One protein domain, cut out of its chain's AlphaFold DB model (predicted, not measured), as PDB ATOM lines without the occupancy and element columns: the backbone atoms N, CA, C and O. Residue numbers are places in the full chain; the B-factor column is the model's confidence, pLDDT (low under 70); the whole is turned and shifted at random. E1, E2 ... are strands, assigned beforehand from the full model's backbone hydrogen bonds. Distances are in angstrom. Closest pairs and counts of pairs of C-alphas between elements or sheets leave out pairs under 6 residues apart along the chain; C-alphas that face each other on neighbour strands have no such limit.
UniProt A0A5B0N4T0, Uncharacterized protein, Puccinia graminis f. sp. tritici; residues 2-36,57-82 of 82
ATOM      1  N   GLY A   2     549.783 706.832 706.173       52.50
ATOM      2  CA  GLY A   2     548.875 705.721 705.854       52.50
ATOM      3  C   GLY A   2     548.190 705.203 707.114       52.50
ATOM      4  O   GLY A   2     548.857 705.027 708.132       52.50
ATOM      5  N   ILE A   3     546.876 704.992 707.054       54.59
ATOM      6  CA  ILE A   3     546.086 704.421 708.147       54.59
ATOM      7  C   ILE A   3     546.716 703.070 708.514       54.59
ATOM      8  O   ILE A   3     546.760 702.157 707.693       54.59
ATOM      9  N   GLN A   4     547.259 702.947 709.728       62.38
ATOM     10  CA  GLN A   4     547.670 701.649 710.256       62.38
ATOM     11  C   GLN A   4     546.401 700.831 710.497       62.38
ATOM     12  O   GLN A   4     545.684 701.071 711.468       62.38
ATOM     13  N   GLU A   5     546.110 699.889 709.601       74.44
ATOM     14  CA  GLU A   5     545.018 698.938 709.789       74.44
ATOM     15  C   GLU A   5     545.227 698.174 711.105       74.44
ATOM     16  O   GLU A   5     546.247 697.503 711.304       74.44
ATOM     17  N   LYS A   6     544.258 698.305 712.015       86.50
ATOM     18  CA  LYS A   6     544.163 697.548 713.265       86.50
ATOM     19  C   LYS A   6     543.192 696.389 713.037       86.50
ATOM     20  O   LYS A   6     541.991 696.572 713.233       86.50
ATOM     21  N   PRO A   7     543.664 695.227 712.553       95.00
ATOM     22  CA  PRO A   7     542.795 694.088 712.307       95.00
ATOM     23  C   PRO A   7     542.141 693.635 713.612       95.00
ATOM     24  O   PRO A   7     542.807 693.533 714.646       95.00
ATOM     25  N   ILE A   8     540.853 693.320 713.535       94.50
ATOM     26  CA  ILE A   8     540.075 692.752 714.630       94.50
ATOM     27  C   ILE A   8     539.716 691.313 714.264       94.50
ATOM     28  O   ILE A   8     539.164 691.062 713.195       94.50
ATOM     29  N   LEU A   9     540.036 690.368 715.147       95.75
ATOM     30  CA  LEU A   9     539.663 688.962 715.020       95.75
ATOM     31  C   LEU A   9     538.633 688.615 716.090       95.75
ATOM     32  O   LEU A   9     538.907 688.757 717.280       95.75
ATOM     33  N   ARG A  10     537.465 688.134 715.661       95.06
ATOM     34  CA  ARG A  10     536.401 687.661 716.549       95.06
ATOM     35  C   ARG A  10     536.295 686.144 716.471       95.06
ATOM     36  O   ARG A  10     536.143 685.599 715.381       95.06
ATOM     37  N   ILE A  11     536.396 685.474 717.617       94.69
ATOM     38  CA  ILE A  11     536.253 684.016 717.743       94.69
ATOM     39  C   ILE A  11     535.352 683.744 718.946       94.69
ATOM     40  O   ILE A  11     535.728 684.025 720.084       94.69
ATOM     41  N   GLY A  12     534.155 683.205 718.702       93.44
ATOM     42  CA  GLY A  12     533.129 683.103 719.741       93.44
ATOM     43  C   GLY A  12     532.830 684.477 720.357       93.44
ATOM     44  O   GLY A  12     532.661 685.452 719.629       93.44
ATOM     45  N   ASN A  13     532.843 684.559 721.691       94.06
ATOM     46  CA  ASN A  13     532.610 685.797 722.451       94.06
ATOM     47  C   ASN A  13     533.901 686.586 722.747       94.06
ATOM     48  O   ASN A  13     533.926 687.424 723.650       94.06
ATOM     49  N   HIS A  14     534.986 686.297 722.028       94.81
ATOM     50  CA  HIS A  14     536.278 686.943 722.209       94.81
ATOM     51  C   HIS A  14     536.643 687.821 721.020       94.81
ATOM     52  O   HIS A  14     536.483 687.427 719.865       94.81
ATOM     53  N   GLU A  15     537.220 688.978 721.318       95.62
ATOM     54  CA  GLU A  15     537.771 689.918 720.356       95.62
ATOM     55  C   GLU A  15     539.275 690.095 720.589       95.62
ATOM     56  O   GLU A  15     539.727 690.316 721.714       95.62
ATOM     57  N   LEU A  16     540.073 689.994 719.527       96.38
ATOM     58  CA  LEU A  16     541.504 690.266 719.555       96.38
ATOM     59  C   LEU A  16     541.834 691.411 718.602       96.38
ATOM     60  O   LEU A  16     541.603 691.318 717.397       96.38
ATOM     61  N   GLU A  17     542.464 692.453 719.135       94.75
ATOM     62  CA  GLU A  17     543.091 693.495 718.328       94.75
ATOM     63  C   GLU A  17     544.511 693.070 717.944       94.75
ATOM     64  O   GLU A  17     545.339 692.718 718.797       94.75
ATOM     65  N   GLY A  18     544.795 693.103 716.647       95.06
ATOM     66  CA  GLY A  18     546.072 692.701 716.085       95.06
ATOM     67  C   GLY A  18     546.771 693.798 715.298       95.06
ATOM     68  O   GLY A  18     546.440 694.980 715.355       95.06
ATOM     69  N   LYS A  19     547.771 693.370 714.530       94.88
ATOM     70  CA  LYS A  19     548.519 694.195 713.575       94.88
ATOM     71  C   LYS A  19     548.861 693.399 712.323       94.88
ATOM     72  O   LYS A  19     549.193 692.218 712.424       94.88
ATOM     73  N   CYS A  20     548.856 694.055 711.167       94.25
ATOM     74  CA  CYS A  20     549.440 693.504 709.946       94.25
ATOM     75  C   CYS A  20     550.941 693.812 709.910       94.25
ATOM     76  O   CYS A  20     551.343 694.967 710.054       94.25
ATOM     77  N   ILE A  21     551.782 692.792 709.740       94.94
ATOM     78  CA  ILE A  21     553.232 692.965 709.621       94.94
ATOM     79  C   ILE A  21     553.766 692.314 708.350       94.94
ATOM     80  O   ILE A  21     553.300 691.249 707.949       94.94
ATOM     81  N   LYS A  22     554.788 692.927 707.745       96.12
ATOM     82  CA  LYS A  22     555.572 692.308 706.672       96.12
ATOM     83  C   LYS A  22     556.532 691.280 707.269       96.12
ATOM     84  O   LYS A  22     557.167 691.539 708.291       96.12
ATOM     85  N   LEU A  23     556.622 690.112 706.646       96.81
ATOM     86  CA  LEU A  23     557.589 689.090 707.020       96.81
ATOM     87  C   LEU A  23     558.983 689.495 706.536       96.81
ATOM     88  O   LEU A  23     559.146 689.960 705.411       96.81
ATOM     89  N   ALA A  24     560.001 689.284 707.376       97.06
ATOM     90  CA  ALA A  24     561.394 689.505 706.981       97.06
ATOM     91  C   ALA A  24     561.837 688.537 705.870       97.06
ATOM     92  O   ALA A  24     562.671 688.882 705.038       97.06
ATOM     93  N   LYS A  25     561.259 687.330 705.858       97.94
ATOM     94  CA  LYS A  25     561.435 686.313 704.822       97.94
ATOM     95  C   LYS A  25     560.050 685.801 704.413       97.94
ATOM     96  O   LYS A  25     559.355 685.279 705.289       97.94
ATOM     97  N   PRO A  26     559.630 685.979 703.148       98.06
ATOM     98  CA  PRO A  26     558.384 685.406 702.654       98.06
ATOM     99  C   PRO A  26     558.357 683.883 702.815       98.06
ATOM    100  O   PRO A  26     559.403 683.232 702.783       98.06
ATOM    101  N   LEU A  27     557.164 683.319 702.999       98.12
ATOM    102  CA  LEU A  27     556.966 681.881 703.197       98.12
ATOM    103  C   LEU A  27     556.173 681.298 702.032       98.12
ATOM    104  O   LEU A  27     555.105 681.802 701.707       98.12
ATOM    105  N   VAL A  28     556.662 680.214 701.436       98.00
ATOM    106  CA  VAL A  28     555.920 679.478 700.405       98.00
ATOM    107  C   VAL A  28     554.894 678.562 701.069       98.00
ATOM    108  O   VAL A  28     555.221 677.819 701.995       98.00
ATOM    109  N   VAL A  29     553.660 678.583 700.573       97.38
ATOM    110  CA  VAL A  29     552.605 677.637 700.943       97.38
ATOM    111  C   VAL A  29     552.661 676.461 699.980       97.38
ATOM    112  O   VAL A  29     552.481 676.624 698.773       97.38
ATOM    113  N   MET A  30     552.903 675.266 700.518       96.25
ATOM    114  CA  MET A  30     552.942 674.027 699.745       96.25
ATOM    115  C   MET A  30     551.789 673.117 700.156       96.25
ATOM    116  O   MET A  30     551.583 672.858 701.343       96.25
ATOM    117  N   ARG A  31     551.050 672.593 699.180       93.44
ATOM    118  CA  ARG A  31     549.983 671.617 699.402       93.44
ATOM    119  C   ARG A  31     550.486 670.230 699.047       93.44
ATOM    120  O   ARG A  31     550.910 669.993 697.920       93.44
ATOM    121  N   ARG A  32     550.394 669.295 699.991       90.69
ATOM    122  CA  ARG A  32     550.670 667.882 699.718       90.69
ATOM    123  C   ARG A  32     549.594 667.322 698.792       90.69
ATOM    124  O   ARG A  32     548.408 667.444 699.090       90.69
ATOM    125  N   GLN A  33     550.003 666.679 697.707       85.81
ATOM    126  CA  GLN A  33     549.092 665.959 696.833       85.81
ATOM    127  C   GLN A  33     548.736 664.625 697.496       85.81
ATOM    128  O   GLN A  33     549.602 663.773 697.714       85.81
ATOM    129  N   GLU A  34     547.464 664.435 697.837       75.50
ATOM    130  CA  GLU A  34     546.982 663.107 698.201       75.50
ATOM    131  C   GLU A  34     546.907 662.271 696.930       75.50
ATOM    132  O   GLU A  34     546.105 662.525 696.032       75.50
ATOM    133  N   LEU A  35     547.788 661.277 696.820       66.25
ATOM    134  CA  LEU A  35     547.647 660.272 695.782       66.25
ATOM    135  C   LEU A  35     546.412 659.458 696.138       66.25
ATOM    136  O   LEU A  35     546.457 658.623 697.045       66.25
ATOM    137  N   ALA A  36     545.315 659.693 695.422       60.34
ATOM    138  CA  ALA A  36     544.229 658.736 695.375       60.34
ATOM    139  C   ALA A  36     544.848 657.394 694.966       60.34
ATOM    140  O   ALA A  36     545.270 657.210 693.821       60.34
ATOM    141  N   SER A  57     555.442 658.506 696.962       69.19
ATOM    142  CA  SER A  57     555.833 659.672 696.168       69.19
ATOM    143  C   SER A  57     555.215 660.904 696.830       69.19
ATOM    144  O   SER A  57     554.059 661.238 696.578       69.19
ATOM    145  N   ASN A  58     555.951 661.532 697.746       76.69
ATOM    146  CA  ASN A  58     555.517 662.754 698.411       76.69
ATOM    147  C   ASN A  58     555.563 663.896 697.390       76.69
ATOM    148  O   ASN A  58     556.607 664.507 697.177       76.69
ATOM    149  N   LYS A  59     554.442 664.135 696.709       87.00
ATOM    150  CA  LYS A  59     554.285 665.234 695.754       87.00
ATOM    151  C   LYS A  59     553.694 666.445 696.468       87.00
ATOM    152  O   LYS A  59     552.779 666.295 697.280       87.00
ATOM    153  N   PHE A  60     554.215 667.628 696.165       91.19
ATOM    154  CA  PHE A  60     553.748 668.890 696.725       91.19
ATOM    155  C   PHE A  60     553.597 669.927 695.616       91.19
ATOM    156  O   PHE A  60     554.508 670.094 694.808       91.19
ATOM    157  N   ASP A  61     552.479 670.642 695.628       93.88
ATOM    158  CA  ASP A  61     552.231 671.784 694.755       93.88
ATOM    159  C   ASP A  61     552.563 673.073 695.512       93.88
ATOM    160  O   ASP A  61     552.187 673.217 696.678       93.88
ATOM    161  N   ILE A  62     553.220 674.028 694.855       95.94
ATOM    162  CA  ILE A  62     553.302 675.404 695.359       95.94
ATOM    163  C   ILE A  62     551.956 676.076 695.091       95.94
ATOM    164  O   ILE A  62     551.486 676.070 693.956       95.94
ATOM    165  N   VAL A  63     551.336 676.627 696.133       96.81
ATOM    166  CA  VAL A  63     549.996 677.228 696.050       96.81
ATOM    167  C   VAL A  63     550.040 678.743 696.200       96.81
ATOM    168  O   VAL A  63     549.290 679.428 695.516       96.81
ATOM    169  N   ASP A  64     550.900 679.267 697.078       97.94
ATOM    170  CA  ASP A  64     550.953 680.706 697.358       97.94
ATOM    171  C   ASP A  64     552.287 681.131 698.005       97.94
ATOM    172  O   ASP A  64     553.092 680.284 698.410       97.94
ATOM    173  N   ILE A  65     552.506 682.441 698.140       97.94
ATOM    174  CA  ILE A  65     553.616 683.063 698.867       97.94
ATOM    175  C   ILE A  65     553.060 684.071 699.881       97.94
ATOM    176  O   ILE A  65     552.494 685.104 699.538       97.94
ATOM    177  N   ILE A  66     553.297 683.814 701.164       98.06
ATOM    178  CA  ILE A  66     552.914 684.706 702.256       98.06
ATOM    179  C   ILE A  66     554.010 685.755 702.453       98.06
ATOM    180  O   ILE A  66     555.116 685.437 702.892       98.06
ATOM    181  N   GLU A  67     553.684 687.024 702.211       98.06
ATOM    182  CA  GLU A  67     554.585 688.159 702.472       98.06
ATOM    183  C   GLU A  67     554.246 688.941 703.747       98.06
ATOM    184  O   GLU A  67     555.084 689.664 704.296       98.06
ATOM    185  N   ARG A  68     553.003 688.829 704.227       96.56
ATOM    186  CA  ARG A  68     552.495 689.548 705.399       96.56
ATOM    187  C   ARG A  68     551.707 688.607 706.296       96.56
ATOM    188  O   ARG A  68     551.123 687.641 705.823       96.56
ATOM    189  N   LYS A  69     551.664 688.906 707.593       94.88
ATOM    190  CA  LYS A  69     550.814 688.189 708.548       94.88
ATOM    191  C   LYS A  69     550.088 689.136 709.486       94.88
ATOM    192  O   LYS A  69     550.623 690.179 709.865       94.88
ATOM    193  N   LEU A  70     548.900 688.720 709.906       95.94
ATOM    194  CA  LEU A  70     548.191 689.326 711.024       95.94
ATOM    195  C   LEU A  70     548.692 688.674 712.318       95.94
ATOM    196  O   LEU A  70     548.685 687.451 712.442       95.94
ATOM    197  N   ILE A  71     549.169 689.475 713.269       95.50
ATOM    198  CA  ILE A  71     549.545 689.005 714.606       95.50
ATOM    199  C   ILE A  71     548.564 689.565 715.629       95.50
ATOM    200  O   ILE A  71     548.403 690.782 715.722       95.50
ATOM    201  N   PHE A  72     548.035 688.684 716.475       96.62
ATOM    202  CA  PHE A  72     547.231 689.011 717.649       96.62
ATOM    203  C   PHE A  72     547.999 688.587 718.912       96.62
ATOM    204  O   PHE A  72     547.969 687.426 719.300       96.62
ATOM    205  N   SER A  73     548.762 689.506 719.515       94.06
ATOM    206  CA  SER A  73     549.591 689.218 720.709       94.06
ATOM    207  C   SER A  73     548.986 689.723 722.021       94.06
ATOM    208  O   SER A  73     549.531 689.454 723.089       94.06
ATOM    209  N   LYS A  74     547.899 690.499 721.952       93.31
ATOM    210  CA  LYS A  74     547.189 691.015 723.127       93.31
ATOM    211  C   LYS A  74     546.191 689.966 723.637       93.31
ATOM    212  O   LYS A  74     545.727 689.129 722.865       93.31
ATOM    213  N   ARG A  75     545.852 690.020 724.931       94.38
ATOM    214  CA  ARG A  75     544.837 689.132 725.528       94.38
ATOM    215  C   ARG A  75     543.458 689.391 724.896       94.38
ATOM    216  O   ARG A  75     543.115 690.567 724.735       94.38
ATOM    217  N   PRO A  76     542.668 688.345 724.592       95.75
ATOM    218  CA  PRO A  76     541.320 688.522 724.069       95.75
ATOM    219  C   PRO A  76     540.433 689.301 725.040       95.75
ATOM    220  O   PRO A  76     540.476 689.063 726.248       95.75
ATOM    221  N   GLN A  77     539.643 690.225 724.504       95.31
ATOM    222  CA  GLN A  77     538.637 690.982 725.240       95.31
ATOM    223  C   GLN A  77     537.262 690.328 725.063       95.31
ATOM    224  O   GLN A  77     536.990 689.770 723.998       95.31
ATOM    225  N   PRO A  78     536.391 690.347 726.083       94.25
ATOM    226  CA  PRO A  78     535.019 689.889 725.925       94.25
ATOM    227  C   PRO A  78     534.247 690.840 725.004       94.25
ATOM    228  O   PRO A  78     534.355 692.061 725.123       94.25
ATOM    229  N   ILE A  79     533.434 690.280 724.111       92.50
ATOM    230  CA  ILE A  79     532.456 691.054 723.347       92.50
ATOM    231  C   ILE A  79     531.273 691.309 724.281       92.50
ATOM    232  O   ILE A  79     530.485 690.405 724.553       92.50
ATOM    233  N   VAL A  80     531.173 692.525 724.821       81.56
ATOM    234  CA  VAL A  80     530.025 692.915 725.645       81.56
ATOM    235  C   VAL A  80     528.873 693.255 724.701       81.56
ATOM    236  O   VAL A  80     528.865 694.319 724.087       81.56
ATOM    237  N   VAL A  81     527.927 692.330 724.549       65.12
ATOM    238  CA  VAL A  81     526.626 692.614 723.931       65.12
ATOM    239  C   VAL A  81     525.713 693.060 725.071       65.12
ATOM    240  O   VAL A  81     525.290 692.224 725.867       65.12
ATOM    241  N   ILE A  82     525.535 694.374 725.218       51.53
ATOM    242  CA  ILE A  82     524.521 694.961 726.112       51.53
ATOM    243  C   ILE A  82     523.176 694.914 725.393       51.53
ATOM    244  O   ILE A  82     523.171 695.222 724.178       51.53
TER     245      ILE A  82
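Overview. This is residues 2 to 36 and 57 to 82 of the 82 residues of an uncharacterized protein of Puccinia graminis f. sp. tritici (UniProt A0A5B0N4T0). A long two-stranded ribbon, E3 with E4, is strongly bent into an arch, and a small hairpin, E1 with E2, sits at the end of it where E3 begins. The last stretch of the chain runs on from E4 to this hairpin, where residues 77 to 78 make a short pairing with E2. The printed part has 61 residues, with no named helix and four named strands in the order E1, E2, E3, E4, in two separate antiparallel sheets of two strands each; the class is all strand. The whole is extended, with a radius of gyration of the C-alphas of 17.2 A, and flat, spanning 55 by 33 by 17 A.

Arrangement. E1, residues 8 to 11, and E2, residues 14 to 17, form a hairpin of antiparallel neighbours, with 159 degrees between their directions. The C-alphas of Arg 10 and Glu 15, which face each other, are 4.6 A apart. N 9 and O 16 are within hydrogen-bond range at 2.9 A, and N 16 and O 9 at 2.8 A. E2 and E3, residues 19 to 32, meet only through their link. E3 and E4, residues 60 to 71, are antiparallel neighbours, with 161 degrees between their directions. E3 bends by 91 degrees at residue 24, and E4 bends by 69 degrees at residue 67. Before the bend of E3, N 21 and O 69 are within hydrogen-bond range at 2.9 A; after it, N 29 and O 64 are at 2.8 A. E1 is apart from E3 and from E4, and E2 is apart from E4. Residues 14 to 15 of E2 pair antiparallel with residues 77 to 78.

Along the chain. E1 begins at Ile 8, whose C-alpha is at (540.075, 692.752, 714.630), and measures 10.0 A from first to last C-alpha. E2, from His 14 to Glu 17, measures 10.2 A. E3, from Lys 19 to Arg 32, is the longest strand by residues, with 14, and measures 29.8 A; its C-alpha 32 is at (550.670, 667.882, 699.718). E4 measures 27.2 A and ends at Ile 71, with its C-alpha at (549.545, 689.005, 714.606).

Size, cuts and confidence. The two C-alphas farthest apart are those of Ser 57 and Ile 82, at 55.9 A. Residues 37 to 56 are not printed, and C-alphas 36 and 57 are 11.7 A apart across this cut, which lies in the link from E3 to E4. The links E1 to E2 and E2 to E3 are tight. Residue 82 is the chain's last. The mean pLDDT of the printed part is 89.2, and residues 2 to 4, 35 to 36, 57 and 81 to 82 are under 70.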